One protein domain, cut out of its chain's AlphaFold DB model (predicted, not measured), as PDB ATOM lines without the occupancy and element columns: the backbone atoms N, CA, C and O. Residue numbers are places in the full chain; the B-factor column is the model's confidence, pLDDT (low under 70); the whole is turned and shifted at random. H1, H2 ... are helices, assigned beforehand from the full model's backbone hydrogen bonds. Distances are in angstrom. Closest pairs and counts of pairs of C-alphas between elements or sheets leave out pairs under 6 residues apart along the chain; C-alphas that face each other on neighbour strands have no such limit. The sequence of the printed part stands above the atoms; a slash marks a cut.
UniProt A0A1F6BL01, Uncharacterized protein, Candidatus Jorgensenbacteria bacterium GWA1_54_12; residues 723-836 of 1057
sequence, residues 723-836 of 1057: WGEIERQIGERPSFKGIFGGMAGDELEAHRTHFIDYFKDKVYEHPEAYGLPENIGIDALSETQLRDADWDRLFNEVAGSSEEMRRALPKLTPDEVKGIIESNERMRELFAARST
ATOM      1  N   TRP A 723      35.778  29.057  16.200       93.00
ATOM      2  CA  TRP A 723      35.885  29.095  17.671       93.00
ATOM      3  C   TRP A 723      34.916  28.147  18.385       93.00
ATOM      4  O   TRP A 723      35.313  27.464  19.320       93.00
ATOM      5  N   GLY A 724      33.650  28.099  17.954       92.12
ATOM      6  CA  GLY A 724      32.613  27.302  18.609       92.12
ATOM      7  C   GLY A 724      32.771  25.807  18.338       92.12
ATOM      8  O   GLY A 724      32.357  24.989  19.155       92.12
ATOM      9  N   GLU A 725      33.394  25.437  17.217       96.44
ATOM     10  CA  GLU A 725      33.759  24.047  16.942       96.44
ATOM     11  C   GLU A 725      35.020  23.647  17.717       96.44
ATOM     12  O   GLU A 725      35.004  22.627  18.400       96.44
ATOM     13  N   ILE A 726      36.062  24.488  17.721       96.44
ATOM     14  CA  ILE A 726      37.261  24.311  18.563       96.44
ATOM     15  C   ILE A 726      36.865  24.137  20.037       96.44
ATOM     16  O   ILE A 726      37.325  23.207  20.696       96.44
ATOM     17  N   GLU A 727      35.967  24.978  20.549       94.81
ATOM     18  CA  GLU A 727      35.478  24.910  21.925       94.81
ATOM     19  C   GLU A 727      34.724  23.605  22.228       94.81
ATOM     20  O   GLU A 727      34.976  22.982  23.263       94.81
ATOM     21  N   ARG A 728      33.848  23.141  21.326       93.75
ATOM     22  CA  ARG A 728      33.162  21.843  21.470       93.75
ATOM     23  C   ARG A 728      34.139  20.669  21.405       93.75
ATOM     24  O   ARG A 728      34.015  19.734  22.190       93.75
ATOM     25  N   GLN A 729      35.135  20.722  20.522       95.44
ATOM     26  CA  GLN A 729      36.179  19.700  20.398       95.44
ATOM     27  C   GLN A 729      37.043  19.615  21.672       95.44
ATOM     28  O   GLN A 729      37.251  18.516  22.190       95.44
ATOM     29  N   ILE A 730      37.472  20.754  22.237       94.06
ATOM     30  CA  ILE A 730      38.151  20.830  23.549       94.06
ATOM     31  C   ILE A 730      37.245  20.276  24.653       94.06
ATOM     32  O   ILE A 730      37.687  19.483  25.486       94.06
ATOM     33  N   GLY A 731      35.976  20.691  24.651       90.25
ATOM     34  CA  GLY A 731      34.976  20.288  25.630       90.25
ATOM     35  C   GLY A 731      34.647  18.798  25.604       90.25
ATOM     36  O   GLY A 731      34.174  18.289  26.616       90.25
ATOM     37  N   GLU A 732      34.924  18.093  24.499       92.00
ATOM     38  CA  GLU A 732      34.564  16.685  24.312       92.00
ATOM     39  C   GLU A 732      35.725  15.693  24.384       92.00
ATOM     40  O   GLU A 732      35.567  14.616  24.970       92.00
ATOM     41  N   ARG A 733      36.899  16.036  23.847       92.25
ATOM     42  CA  ARG A 733      38.052  15.124  23.795       92.25
ATOM     43  C   ARG A 733      38.559  14.804  25.215       92.25
ATOM     44  O   ARG A 733      39.005  15.719  25.915       92.25
ATOM     45  N   PRO A 734      38.562  13.526  25.665       87.38
ATOM     46  CA  PRO A 734      38.890  13.165  27.052       87.38
ATOM     47  C   PRO A 734      40.241  13.692  27.548       87.38
ATOM     48  O   PRO A 734      40.358  14.103  28.701       87.38
ATOM     49  N   SER A 735      41.238  13.751  26.662       85.81
ATOM     50  CA  SER A 735      42.582  14.261  26.956       85.81
ATOM     51  C   SER A 735      42.620  15.742  27.354       85.81
ATOM     52  O   SER A 735      43.565  16.144  28.022       85.81
ATOM     53  N   PHE A 736      41.610  16.541  26.984       88.44
ATOM     54  CA  PHE A 736      41.512  17.963  27.336       88.44
ATOM     55  C   PHE A 736      40.529  18.227  28.489       88.44
ATOM     56  O   PHE A 736      40.749  19.161  29.261       88.44
ATOM     57  N   LYS A 737      39.524  17.358  28.701       84.62
ATOM     58  CA  LYS A 737      38.557  17.447  29.821       84.62
ATOM     59  C   LYS A 737      39.221  17.572  31.206       84.62
ATOM     60  O   LYS A 737      38.667  18.221  32.087       84.62
ATOM     61  N   GLY A 738      40.404  16.981  31.407       85.12
ATOM     62  CA  GLY A 738      41.156  17.071  32.668       85.12
ATOM     63  C   GLY A 738      42.112  18.267  32.800       85.12
ATOM     64  O   GLY A 738      42.579  18.541  33.901       85.12
ATOM     65  N   ILE A 739      42.424  18.976  31.711       89.50
ATOM     66  CA  ILE A 739      43.546  19.933  31.659       89.50
ATOM     67  C   ILE A 739      43.282  21.207  32.470       89.50
ATOM     68  O   ILE A 739      44.188  21.729  33.115       89.50
ATOM     69  N   PHE A 740      42.032  21.662  32.502       90.00
ATOM     70  CA  PHE A 740      41.601  22.803  33.313       90.00
ATOM     71  C   PHE A 740      41.207  22.410  34.753       90.00
ATOM     72  O   PHE A 740      40.739  23.249  35.522       90.00
ATOM     73  N   GLY A 741      41.384  21.135  35.131       81.50
ATOM     74  CA  GLY A 741      40.987  20.552  36.416       81.50
ATOM     75  C   GLY A 741      41.812  21.061  37.601       81.50
ATOM     76  O   GLY A 741      42.669  20.352  38.123       81.50
ATOM     77  N   GLY A 742      41.539  22.294  38.023       85.88
ATOM     78  CA  GLY A 742      42.249  22.999  39.094       85.88
ATOM     79  C   GLY A 742      42.169  24.526  38.990       85.88
ATOM     80  O   GLY A 742      42.426  25.202  39.981       85.88
ATOM     81  N   MET A 743      41.780  25.060  37.826       92.00
ATOM     82  CA  MET A 743      41.471  26.479  37.620       92.00
ATOM     83  C   MET A 743      39.995  26.756  37.944       92.00
ATOM     84  O   MET A 743      39.144  25.881  37.772       92.00
ATOM     85  N   ALA A 744      39.674  27.977  38.376       89.94
ATOM     86  CA  ALA A 744      38.302  28.419  38.630       89.94
ATOM     87  C   ALA A 744      38.134  29.922  38.345       89.94
ATOM     88  O   ALA A 744      39.103  30.677  38.414       89.94
ATOM     89  N   GLY A 745      36.902  30.353  38.046       93.75
ATOM     90  CA  GLY A 745      36.574  31.759  37.773       93.75
ATOM     91  C   GLY A 745      37.398  32.359  36.628       93.75
ATOM     92  O   GLY A 745      37.641  31.701  35.618       93.75
ATOM     93  N   ASP A 746      37.850  33.597  36.814       94.31
ATOM     94  CA  ASP A 746      38.642  34.399  35.876       94.31
ATOM     95  C   ASP A 746      39.850  33.643  35.288       94.31
ATOM     96  O   ASP A 746      40.117  33.731  34.093       94.31
ATOM     97  N   GLU A 747      40.570  32.861  36.105       93.56
ATOM     98  CA  GLU A 747      41.733  32.083  35.651       93.56
ATOM     99  C   GLU A 747      41.310  30.972  34.675       93.56
ATOM    100  O   GLU A 747      41.964  30.762  33.655       93.56
ATOM    101  N   LEU A 748      40.173  30.316  34.934       93.88
ATOM    102  CA  LEU A 748      39.600  29.293  34.057       93.88
ATOM    103  C   LEU A 748      39.086  29.891  32.740       93.88
ATOM    104  O   LEU A 748      39.366  29.332  31.679       93.88
ATOM    105  N   GLU A 749      38.350  31.007  32.787       93.12
ATOM    106  CA  GLU A 749      37.850  31.659  31.569       93.12
ATOM    107  C   GLU A 749      39.022  32.177  30.716       93.12
ATOM    108  O   GLU A 749      39.090  31.857  29.530       93.12
ATOM    109  N   ALA A 750      40.001  32.871  31.306       95.19
ATOM    110  CA  ALA A 750      41.132  33.417  30.556       95.19
ATOM    111  C   ALA A 750      42.024  32.332  29.926       95.19
ATOM    112  O   ALA A 750      42.399  32.447  28.756       95.19
ATOM    113  N   HIS A 751      42.333  31.254  30.660       95.19
ATOM    114  CA  HIS A 751      43.076  30.125  30.095       95.19
ATOM    115  C   HIS A 751      42.288  29.410  28.987       95.19
ATOM    116  O   HIS A 751      42.892  29.004  27.995       95.19
ATOM    117  N   ARG A 752      40.958  29.285  29.105       94.44
ATOM    118  CA  ARG A 752      40.097  28.713  28.054       94.44
ATOM    119  C   ARG A 752      40.083  29.584  26.795       94.44
ATOM    120  O   ARG A 752      40.255  29.041  25.707       94.44
ATOM    121  N   THR A 753      39.947  30.906  26.926       95.62
ATOM    122  CA  THR A 753      40.009  31.842  25.789       95.62
ATOM    123  C   THR A 753      41.361  31.765  25.079       95.62
ATOM    124  O   THR A 753      41.390  31.504  23.880       95.62
ATOM    125  N   HIS A 754      42.479  31.879  25.812       96.50
ATOM    126  CA  HIS A 754      43.827  31.762  25.233       96.50
ATOM    127  C   HIS A 754      44.020  30.433  24.484       96.50
ATOM    128  O   HIS A 754      44.613  30.389  23.407       96.50
ATOM    129  N   PHE A 755      43.509  29.334  25.043       96.00
ATOM    130  CA  PHE A 755      43.623  28.009  24.442       96.00
ATOM    131  C   PHE A 755      42.826  27.881  23.135       96.00
ATOM    132  O   PHE A 755      43.327  27.302  22.173       96.00
ATOM    133  N   ILE A 756      41.619  28.458  23.069       95.69
ATOM    134  CA  ILE A 756      40.805  28.510  21.844       95.69
ATOM    135  C   ILE A 756      41.482  29.386  20.779       95.69
ATOM    136  O   ILE A 756      41.592  28.955  19.629       95.69
ATOM    137  N   ASP A 757      41.976  30.574  21.147       95.94
ATOM    138  CA  ASP A 757      42.682  31.459  20.211       95.94
ATOM    139  C   ASP A 757      43.956  30.805  19.656       95.94
ATOM    140  O   ASP A 757      44.184  30.890  18.454       95.94
ATOM    141  N   TYR A 758      44.723  30.056  20.459       97.25
ATOM    142  CA  TYR A 758      45.899  29.319  19.974       97.25
ATOM    143  C   TYR A 758      45.559  28.311  18.859       97.25
ATOM    144  O   TYR A 758      46.259  28.234  17.847       97.25
ATOM    145  N   PHE A 759      44.463  27.556  19.002       96.75
ATOM    146  CA  PHE A 759      43.997  26.645  17.950       96.75
ATOM    147  C   PHE A 759      43.477  27.384  16.712       96.75
ATOM    148  O   PHE A 759      43.695  26.925  15.591       96.75
ATOM    149  N   LYS A 760      42.808  28.525  16.887       95.12
ATOM    150  CA  LYS A 760      42.305  29.326  15.765       95.12
ATOM    151  C   LYS A 760      43.439  30.048  15.025       95.12
ATOM    152  O   LYS A 760      43.404  30.088  13.799       95.12
ATOM    153  N   ASP A 761      44.480  30.507  15.715       96.06
ATOM    154  CA  ASP A 761      45.673  31.089  15.093       96.06
ATOM    155  C   ASP A 761      46.462  30.014  14.317       96.06
ATOM    156  O   ASP A 761      46.849  30.258  13.178       96.06
ATOM    157  N   LYS A 762      46.573  28.778  14.834       96.56
ATOM    158  CA  LYS A 762      47.081  27.618  14.068       96.56
ATOM    159  C   LYS A 762      46.310  27.384  12.763       96.56
ATOM    160  O   LYS A 762      46.919  27.235  11.704       96.56
ATOM    161  N   VAL A 763      44.976  27.375  12.826       96.06
ATOM    162  CA  VAL A 763      44.104  27.220  11.646       96.06
ATOM    163  C   VAL A 763      44.216  28.412  10.684       96.06
ATOM    164  O   VAL A 763      44.050  28.234   9.480       96.06
ATOM    165  N   TYR A 764      44.532  29.607  11.185       95.12
ATOM    166  CA  TYR A 764      44.766  30.804  10.375       95.12
ATOM    167  C   TYR A 764      46.128  30.798   9.663       95.12
ATOM    168  O   TYR A 764      46.211  31.199   8.504       95.12
ATOM    169  N   GLU A 765      47.189  30.333  10.330       95.62
ATOM    170  CA  GLU A 765      48.535  30.223   9.749       95.62
ATOM    171  C   GLU A 765      48.614  29.148   8.653       95.62
ATOM    172  O   GLU A 765      49.306  29.350   7.652       95.62
ATOM    173  N   HIS A 766      47.910  28.024   8.834       96.31
ATOM    174  CA  HIS A 766      48.001  26.838   7.970       96.31
ATOM    175  C   HIS A 766      46.635  26.175   7.685       96.31
ATOM    176  O   HIS A 766      46.455  24.992   7.996       96.31
ATOM    177  N   PRO A 767      45.648  26.872   7.087       96.50
ATOM    178  CA  PRO A 767      44.320  26.306   6.821       96.50
ATOM    179  C   PRO A 767      44.380  25.010   5.992       96.50
ATOM    180  O   PRO A 767      43.665  24.046   6.279       96.50
ATOM    181  N   GLU A 768      45.297  24.932   5.027       96.81
ATOM    182  CA  GLU A 768      45.513  23.763   4.172       96.81
ATOM    183  C   GLU A 768      46.076  22.542   4.918       96.81
ATOM    184  O   GLU A 768      45.913  21.406   4.462       96.81
ATOM    185  N   ALA A 769      46.694  22.736   6.091       97.19
ATOM    186  CA  ALA A 769      47.085  21.632   6.960       97.19
ATOM    187  C   ALA A 769      45.866  20.941   7.596       97.19
ATOM    188  O   ALA A 769      45.949  19.754   7.905       97.19
ATOM    189  N   TYR A 770      44.736  21.639   7.723       97.19
ATOM    190  CA  TYR A 770      43.515  21.145   8.368       97.19
ATOM    191  C   TYR A 770      42.352  20.981   7.374       97.19
ATOM    192  O   TYR A 770      41.190  21.003   7.759       97.19
ATOM    193  N   GLY A 771      42.657  20.816   6.080       95.94
ATOM    194  CA  GLY A 771      41.669  20.556   5.024       95.94
ATOM    195  C   GLY A 771      40.916  21.786   4.501       95.94
ATOM    196  O   GLY A 771      40.118  21.656   3.573       95.94
ATOM    197  N   LEU A 772      41.181  22.980   5.038       96.50
ATOM    198  CA  LEU A 772      40.544  24.221   4.600       96.50
ATOM    199  C   LEU A 772      41.263  24.842   3.380       96.50
ATOM    200  O   LEU A 772      42.454  24.605   3.169       96.50
ATOM    201  N   PRO A 773      40.574  25.654   2.553       92.75
ATOM    202  CA  PRO A 773      41.206  26.353   1.434       92.75
ATOM    203  C   PRO A 773      42.243  27.401   1.870       92.75
ATOM    204  O   PRO A 773      42.025  28.157   2.815       92.75
ATOM    205  N   GLU A 774      43.332  27.513   1.109       92.62
ATOM    206  CA  GLU A 774      44.338  28.571   1.268       92.62
ATOM    207  C   GLU A 774      43.693  29.970   1.140       92.62
ATOM    208  O   GLU A 774      42.900  30.211   0.227       92.62
ATOM    209  N   ASN A 775      44.070  30.914   2.011       87.62
ATOM    210  CA  ASN A 775      43.529  32.285   2.075       87.62
ATOM    211  C   ASN A 775      42.016  32.390   2.400       87.62
ATOM    212  O   ASN A 775      41.387  33.398   2.063       87.62
ATOM    213  N   ILE A 776      41.409  31.385   3.043       91.19
ATOM    214  CA  ILE A 776      40.010  31.476   3.489       91.19
ATOM    215  C   ILE A 776      39.836  32.428   4.687       91.19
ATOM    216  O   ILE A 776      40.663  32.473   5.596       91.19
ATOM    217  N   GLY A 777      38.726  33.172   4.718       91.38
ATOM    218  CA  GLY A 777      38.319  33.934   5.900       91.38
ATOM    219  C   GLY A 777      37.749  33.004   6.969       91.38
ATOM    220  O   GLY A 777      36.623  32.532   6.827       91.38
ATOM    221  N   ILE A 778      38.514  32.747   8.035       90.06
ATOM    222  CA  ILE A 778      38.128  31.830   9.125       90.06
ATOM    223  C   ILE A 778      36.870  32.281   9.892       90.06
ATOM    224  O   ILE A 778      36.140  31.450  10.430       90.06
ATOM    225  N   ASP A 779      36.570  33.582   9.874       87.12
ATOM    226  CA  ASP A 779      35.348  34.194  10.411       87.12
ATOM    227  C   ASP A 779      34.079  33.824   9.617       87.12
ATOM    228  O   ASP A 779      32.967  34.073  10.077       87.12
ATOM    229  N   ALA A 780      34.235  33.261   8.413       88.00
ATOM    230  CA  ALA A 780      33.167  33.047   7.435       88.00
ATOM    231  C   ALA A 780      33.187  31.635   6.809       88.00
ATOM    232  O   ALA A 780      32.774  31.455   5.660       88.00
ATOM    233  N   LEU A 781      33.666  30.628   7.550       91.44
ATOM    234  CA  LEU A 781      33.602  29.224   7.129       91.44
ATOM    235  C   LEU A 781      32.147  28.739   7.043       91.44
ATOM    236  O   LEU A 781      31.359  28.941   7.968       91.44
ATOM    237  N   SER A 782      31.790  28.057   5.953       93.81
ATOM    238  CA  SER A 782      30.488  27.394   5.831       93.81
ATOM    239  C   SER A 782      30.394  26.161   6.738       93.81
ATOM    240  O   SER A 782      31.404  25.533   7.050       93.81
ATOM    241  N   GLU A 783      29.172  25.733   7.082       92.62
ATOM    242  CA  GLU A 783      28.941  24.498   7.859       92.62
ATOM    243  C   GLU A 783      29.632  23.276   7.220       92.62
ATOM    244  O   GLU A 783      30.174  22.428   7.918       92.62
ATOM    245  N   THR A 784      29.668  23.205   5.886       94.44
ATOM    246  CA  THR A 784      30.407  22.170   5.147       94.44
ATOM    247  C   THR A 784      31.921  22.272   5.318       94.44
ATOM    248  O   THR A 784      32.566  21.253   5.511       94.44
ATOM    249  N   GLN A 785      32.501  23.474   5.315       96.06
ATOM    250  CA  GLN A 785      33.942  23.657   5.526       96.06
ATOM    251  C   GLN A 785      34.350  23.367   6.974       96.06
ATOM    252  O   GLN A 785      35.404  22.788   7.200       96.06
ATOM    253  N   LEU A 786      33.499  23.705   7.948       96.62
ATOM    254  CA  LEU A 786      33.682  23.316   9.350       96.62
ATOM    255  C   LEU A 786      33.532  21.799   9.546       96.62
ATOM    256  O   LEU A 786      34.223  21.216  10.378       96.62
ATOM    257  N   ARG A 787      32.659  21.146   8.772       96.44
ATOM    258  CA  ARG A 787      32.447  19.694   8.824       96.44
ATOM    259  C   ARG A 787      33.585  18.891   8.195       96.44
ATOM    260  O   ARG A 787      33.962  17.863   8.746       96.44
ATOM    261  N   ASP A 788      34.111  19.361   7.067       96.12
ATOM    262  CA  ASP A 788      35.127  18.664   6.271       96.12
ATOM    263  C   ASP A 788      36.574  18.964   6.741       96.12
ATOM    264  O   ASP A 788      37.533  18.443   6.167       96.12
ATOM    265  N   ALA A 789      36.748  19.796   7.777       97.06
ATOM    266  CA  ALA A 789      38.047  20.137   8.357       97.06
ATOM    267  C   ALA A 789      38.645  19.005   9.219       97.06
ATOM    268  O   ALA A 789      37.955  18.320   9.976       97.06
ATOM    269  N   ASP A 790      39.969  18.846   9.152       97.44
ATOM    270  CA  ASP A 790      40.740  17.828   9.875       97.44
ATOM    271  C   ASP A 790      41.062  18.288  11.313       97.44
ATOM    272  O   ASP A 790      42.206  18.572  11.687       97.44
ATOM    273  N   TRP A 791      40.007  18.378  12.131       97.00
ATOM    274  CA  TRP A 791      40.092  18.681  13.565       97.00
ATOM    275  C   TRP A 791      40.984  17.688  14.306       97.00
ATOM    276  O   TRP A 791      41.740  18.062  15.201       97.00
ATOM    277  N   ASP A 792      40.925  16.417  13.917       96.38
ATOM    278  CA  ASP A 792      41.733  15.355  14.501       96.38
ATOM    279  C   ASP A 792      43.226  15.657  14.383       96.38
ATOM    280  O   ASP A 792      43.949  15.561  15.376       96.38
ATOM    281  N   ARG A 793      43.696  16.078  13.207       96.75
ATOM    282  CA  ARG A 793      45.086  16.493  13.011       96.75
ATOM    283  C   ARG A 793      45.442  17.745  13.808       96.75
ATOM    284  O   ARG A 793      46.504  17.756  14.425       96.75
ATOM    285  N   LEU A 794      44.564  18.752  13.844       96.94
ATOM    286  CA  LEU A 794      44.765  19.976  14.633       96.94
ATOM    287  C   LEU A 794      44.994  19.659  16.121       96.94
ATOM    288  O   LEU A 794      45.985  20.090  16.715       96.94
ATOM    289  N   PHE A 795      44.113  18.855  16.723       96.25
ATOM    290  CA  PHE A 795      44.221  18.499  18.137       96.25
ATOM    291  C   PHE A 795      45.365  17.510  18.418       96.25
ATOM    292  O   PHE A 795      46.027  17.642  19.450       96.25
ATOM    293  N   ASN A 796      45.655  16.559  17.517       94.50
ATOM    294  CA  ASN A 796      46.786  15.634  17.683       94.50
ATOM    295  C   ASN A 796      48.152  16.330  17.529       94.50
ATOM    296  O   ASN A 796      49.103  15.906  18.181       94.50
ATOM    297  N   GLU A 797      48.275  17.394  16.727       95.06
ATOM    298  CA  GLU A 797      49.518  18.176  16.626       95.06
ATOM    299  C   GLU A 797      49.871  18.834  17.970       95.06
ATOM    300  O   GLU A 797      50.993  18.691  18.462       95.06
ATOM    301  N   VAL A 798      48.892  19.488  18.606       94.75
ATOM    302  CA  VAL A 798      49.095  20.192  19.882       94.75
ATOM    303  C   VAL A 798      49.227  19.221  21.061       94.75
ATOM    304  O   VAL A 798      50.107  19.404  21.898       94.75
ATOM    305  N   ALA A 799      48.423  18.151  21.119       92.94
ATOM    306  CA  ALA A 799      48.523  17.139  22.181       92.94
ATOM    307  C   ALA A 799      49.771  16.241  22.060       92.94
ATOM    308  O   ALA A 799      50.292  15.762  23.071       92.94
ATOM    309  N   GLY A 800      50.248  16.001  20.833       90.25
ATOM    310  CA  GLY A 800      51.396  15.140  20.543       90.25
ATOM    311  C   GLY A 800      52.760  15.783  20.818       90.25
ATOM    312  O   GLY A 800      53.763  15.071  20.876       90.25
ATOM    313  N   SER A 801      52.815  17.105  21.012       92.75
ATOM    314  CA  SER A 801      54.040  17.848  21.321       92.75
ATOM    315  C   SER A 801      53.944  18.535  22.680       92.75
ATOM    316  O   SER A 801      53.151  19.451  22.884       92.75
ATOM    317  N   SER A 802      54.823  18.156  23.612       87.88
ATOM    318  CA  SER A 802      54.929  18.818  24.919       87.88
ATOM    319  C   SER A 802      55.422  20.270  24.828       87.88
ATOM    320  O   SER A 802      55.270  21.016  25.793       87.88
ATOM    321  N   GLU A 803      55.977  20.695  23.688       93.56
ATOM    322  CA  GLU A 803      56.291  22.101  23.423       93.56
ATOM    323  C   GLU A 803      55.052  22.877  22.956       93.56
ATOM    324  O   GLU A 803      54.755  23.926  23.522       93.56
ATOM    325  N   GLU A 804      54.278  22.345  22.003       95.06
ATOM    326  CA  GLU A 804      53.046  22.998  21.530       95.06
ATOM    327  C   GLU A 804      52.007  23.080  22.657       95.06
ATOM    328  O   GLU A 804      51.433  24.140  22.889       95.06
ATOM    329  N   MET A 805      51.860  22.020  23.458       93.50
ATOM    330  CA  MET A 805      50.994  22.008  24.641       93.50
ATOM    331  C   MET A 805      51.371  23.097  25.671       93.50
ATOM    332  O   MET A 805      50.491  23.683  26.300       93.50
ATOM    333  N   ARG A 806      52.669  23.421  25.817       93.12
ATOM    334  CA  ARG A 806      53.170  24.525  26.668       93.12
ATOM    335  C   ARG A 806      52.982  25.912  26.042       93.12
ATOM    336  O   ARG A 806      52.924  26.890  26.780       93.12
ATOM    337  N   ARG A 807      52.914  26.012  24.710       94.62
ATOM    338  CA  ARG A 807      52.611  27.262  23.983       94.62
ATOM    339  C   ARG A 807      51.113  27.565  23.970       94.62
ATOM    340  O   ARG A 807      50.738  28.726  24.058       94.62
ATOM    341  N   ALA A 808      50.280  26.530  23.904       94.56
ATOM    342  CA  ALA A 808      48.827  26.630  23.971       94.56
ATOM    343  C   ALA A 808      48.339  27.005  25.382       94.56
ATOM    344  O   ALA A 808      47.397  27.784  25.531       94.56
ATOM    345  N   LEU A 809      49.010  26.478  26.416       94.44
ATOM    346  CA  LEU A 809      48.774  26.797  27.827       94.44
ATOM    347  C   LEU A 809      50.045  27.357  28.485       94.44
ATOM    348  O   LEU A 809      50.678  26.676  29.302       94.44
ATOM    349  N   PRO A 810      50.429  28.604  28.159       95.25
ATOM    350  CA  PRO A 810      51.445  29.310  28.919       95.25
ATOM    351  C   PRO A 810      50.895  29.599  30.317       95.25
ATOM    352  O   PRO A 810      49.685  29.706  30.515       95.25
ATOM    353  N   LYS A 811      51.773  29.776  31.305       95.00
ATOM    354  CA  LYS A 811      51.339  30.284  32.609       95.00
ATOM    355  C   LYS A 811      51.057  31.784  32.490       95.00
ATOM    356  O   LYS A 811      51.997  32.574  32.559       95.00
ATOM    357  N   LEU A 812      49.784  32.142  32.335       95.56
ATOM    358  CA  LEU A 812      49.336  33.531  32.290       95.56
ATOM    359  C   LEU A 812      49.688  34.255  33.600       95.56
ATOM    360  O   LEU A 812      49.619  33.689  34.697       95.56
ATOM    361  N   THR A 813      50.080  35.519  33.494       96.69
ATOM    362  CA  THR A 813      50.218  36.419  34.643       96.69
ATOM    363  C   THR A 813      48.855  36.998  35.050       96.69
ATOM    364  O   THR A 813      47.937  37.038  34.231       96.69
ATOM    365  N   PRO A 814      48.690  37.497  36.293       96.00
ATOM    366  CA  PRO A 814      47.424  38.094  36.728       96.00
ATOM    367  C   PRO A 814      46.953  39.272  35.859       96.00
ATOM    368  O   PRO A 814      45.751  39.450  35.682       96.00
ATOM    369  N   ASP A 815      47.883  40.048  35.289       94.62
ATOM    370  CA  ASP A 815      47.557  41.154  34.381       94.62
ATOM    371  C   ASP A 815      47.101  40.656  32.993       94.62
ATOM    372  O   ASP A 815      46.232  41.275  32.382       94.62
ATOM    373  N   GLU A 816      47.621  39.519  32.509       95.94
ATOM    374  CA  GLU A 816      47.168  38.873  31.265       95.94
ATOM    375  C   GLU A 816      45.802  38.199  31.442       95.94
ATOM    376  O   GLU A 816      44.915  38.426  30.624       95.94
ATOM    377  N   VAL A 817      45.597  37.453  32.540       96.31
ATOM    378  CA  VAL A 817      44.281  36.899  32.919       96.31
ATOM    379  C   VAL A 817      43.247  38.019  32.942       96.31
ATOM    380  O   VAL A 817      42.249  37.965  32.227       96.31
ATOM    381  N   LYS A 818      43.534  39.091  33.686       95.25
ATOM    382  CA  LYS A 818      42.655  40.254  33.769       95.25
ATOM    383  C   LYS A 818      42.422  40.916  32.403       95.25
ATOM    384  O   LYS A 818      41.297  41.309  32.106       95.25
ATOM    385  N   GLY A 819      43.463  41.063  31.582       95.38
ATOM    386  CA  GLY A 819      43.362  41.660  30.248       95.38
ATOM    387  C   GLY A 819      42.451  40.871  29.304       95.38
ATOM    388  O   GLY A 819      41.702  41.479  28.538       95.38
ATOM    389  N   ILE A 820      42.469  39.539  29.402       95.12
ATOM    390  CA  ILE A 820      41.576  38.649  28.653       95.12
ATOM    391  C   ILE A 820      40.132  38.789  29.157       95.12
ATOM    392  O   ILE A 820      39.236  38.989  28.340       95.12
ATOM    393  N   ILE A 821      39.891  38.795  30.475       96.38
ATOM    394  CA  ILE A 821      38.534  38.979  31.026       96.38
ATOM    395  C   ILE A 821      37.949  40.353  30.661       96.38
ATOM    396  O   ILE A 821      36.849  40.403  30.116       96.38
ATOM    397  N   GLU A 822      38.696  41.457  30.828       93.00
ATOM    398  CA  GLU A 822      38.244  42.794  30.390       93.00
ATOM    399  C   GLU A 822      37.970  42.853  28.867       93.00
ATOM    400  O   GLU A 822      37.208  43.706  28.403       93.00
ATOM    401  N   SER A 823      38.592  41.978  28.065       94.50
ATOM    402  CA  SER A 823      38.327  41.858  26.627       94.50
ATOM    403  C   SER A 823      37.054  41.049  26.352       94.50
ATOM    404  O   SER A 823      36.192  41.523  25.609       94.50
ATOM    405  N   ASN A 824      36.886  39.893  27.001       91.06
ATOM    406  CA  ASN A 824      35.690  39.052  26.916       91.06
ATOM    407  C   ASN A 824      34.431  39.796  27.384       91.06
ATOM    408  O   ASN A 824      33.383  39.703  26.750       91.06
ATOM    409  N   GLU A 825      34.519  40.561  28.476       87.38
ATOM    410  CA  GLU A 825      33.445  41.439  28.956       87.38
ATOM    411  C   GLU A 825      33.051  42.473  27.898       87.38
ATOM    412  O   GLU A 825      31.887  42.515  27.511       87.38
ATOM    413  N   ARG A 826      34.006  43.228  27.335       87.69
ATOM    414  CA  ARG A 826      33.715  44.214  26.275       87.69
ATOM    415  C   ARG A 826      33.131  43.580  25.015       87.69
ATOM    416  O   ARG A 826      32.287  44.191  24.367       87.69
ATOM    417  N   MET A 827      33.548  42.366  24.652       77.50
ATOM    418  CA  MET A 827      32.946  41.643  23.528       77.50
ATOM    419  C   MET A 827      31.509  41.212  23.848       77.50
ATOM    420  O   MET A 827      30.625  41.423  23.018       77.50
ATOM    421  N   ARG A 828      31.239  40.701  25.060       85.75
ATOM    422  CA  ARG A 828      29.874  40.415  25.545       85.75
ATOM    423  C   ARG A 828      29.002  41.680  25.542       85.75
ATOM    424  O   ARG A 828      27.895  41.637  25.012       85.75
ATOM    425  N   GLU A 829      29.514  42.816  26.022       78.25
ATOM    426  CA  GLU A 829      28.838  44.125  25.963       78.25
ATOM    427  C   GLU A 829      28.543  44.570  24.520       78.25
ATOM    428  O   GLU A 829      27.432  45.004  24.230       78.25
ATOM    429  N   LEU A 830      29.502  44.439  23.593       71.88
ATOM    430  CA  LEU A 830      29.335  44.831  22.187       71.88
ATOM    431  C   LEU A 830      28.334  43.948  21.427       71.88
ATOM    432  O   LEU A 830      27.615  44.455  20.562       71.88
ATOM    433  N   PHE A 831      28.262  42.651  21.737       65.06
ATOM    434  CA  PHE A 831      27.240  41.764  21.177       65.06
ATOM    435  C   PHE A 831      25.859  42.034  21.792       65.06
ATOM    436  O   PHE A 831      24.893  42.177  21.043       65.06
ATOM    437  N   ALA A 832      25.762  42.223  23.112       59.75
ATOM    438  CA  ALA A 832      24.513  42.608  23.773       59.75
ATOM    439  C   ALA A 832      23.972  43.949  23.240       59.75
ATOM    440  O   ALA A 832      22.808  44.037  22.858       59.75
ATOM    441  N   ALA A 833      24.832  44.964  23.099       52.62
ATOM    442  CA  ALA A 833      24.470  46.272  22.547       52.62
ATOM    443  C   ALA A 833      24.063  46.227  21.060       52.62
ATOM    444  O   ALA A 833      23.342  47.109  20.598       52.62
ATOM    445  N   ARG A 834      24.493  45.205  20.304       42.62
ATOM    446  CA  ARG A 834      23.981  44.916  18.950       42.62
ATOM    447  C   ARG A 834      22.636  44.187  18.954       42.62
ATOM    448  O   ARG A 834      21.918  44.281  17.963       42.62
ATOM    449  N   SER A 835      22.306  43.481  20.034       34.84
ATOM    450  CA  SER A 835      21.020  42.799  20.214       34.84
ATOM    451  C   SER A 835      19.911  43.739  20.702       34.84
ATOM    452  O   SER A 835      18.737  43.465  20.471       34.84
ATOM    453  N   THR A 836      20.253  44.844  21.373       33.88
ATOM    454  CA  THR A 836      19.279  45.752  22.004       33.88
ATOM    455  C   THR A 836      19.008  47.016  21.178       33.88
ATOM    456  O   THR A 836      19.702  48.026  21.327       33.88
TER     457      THR A 836
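Overview. This is residues 723 to 836 of the 1057 residues of an uncharacterized protein of Candidatus Jorgensenbacteria bacterium GWA1_54_12 (UniProt A0A1F6BL01). What shape do these atoms make? The two longest helices, H8 and H3, meet near the beginning of each as an L, and residues 825 to 836, mostly in H8, stick out as a free arm. Beyond that corner H1 and H7 pack on the middle of H3, H6 passes near Phe 759 of H3 at a steep tilt, H4 lies just past the far end of H3 at Glu 765, and H5 lies off to one side, away from H3. What are the make-up and size? The printed part has 114 residues with eight named helices, H1 to H8 in chain order, and no named strand; its class is all helix. It is compact, with a radius of gyration of the C-alphas of 15.1 A and spans of 41 by 35 by 23 A.

Arrangement. What does the longest helix touch? H8, residues 814 to 835, touches the hub H3, residues 746 to 765, about perpendicular at 78 degrees. Residues 817 to 821 of H8 alone touch residues 746 to 753 of H3 alone; the closest C-alphas, of Ala 750 and Val 817, are 5.3 A apart. What else touches H3? H1, residues 723 to 732, touches residues 756 to 760 of H3 alone at a steep tilt of 63 degrees, opposite ways, closest at the C-alphas of Ile 726 and Ile 756, 6.4 A. H7, residues 802 to 808, touches residues 754 to 759 of H3 alone, about perpendicular at 75 degrees, closest at the C-alphas of Phe 755 and Ala 808, 5.4 A. Where are the others? H6, residues 791 to 800, touches H7 only at the corner, closest at the C-alphas of Val 798 and Glu 804, 5.1 A; H4, residues 767 to 770, only just touches H6, with 3 pairs of C-alphas within 8 A, the closest those of Tyr 770 and Leu 794, 6.5 A. H2, residues 734 to 737, and H1 only just touch, only at the corner, with 3 such pairs, the closest those of Ile 730 and Phe 736, 5.8 A. H5, residues 783 to 787, touches no helix. How do the backbones run? In H1, H3, H5 and H8 every O i to N i+4 pair is within hydrogen-bond range, in H6 5 of 6 and in H7 2 of 3; H2 and H4 are too short for such a pair.

Along the chain. Where does H8 lie? It runs 31.5 A, from C-alpha 814 at (47.424, 38.094, 36.728) to C-alpha 835 at (21.020, 42.799, 20.214). How long are the others? H3 is 28.2 A long, H1 14.1 A, H6 13.7 A and H7 10.0 A; H1 begins at C-alpha 723, (35.885, 29.095, 17.671).

Size, cuts and confidence. How far does it reach? The two C-alphas farthest apart, of Ser 802 and Thr 836, are 44.8 A apart, and the printed part has no cut. Which link is long? That from H4 to H5, residues 771 to 782. Where is confidence low? Residues 831 to 836 are under 70; the mean pLDDT of the printed part is 90.7.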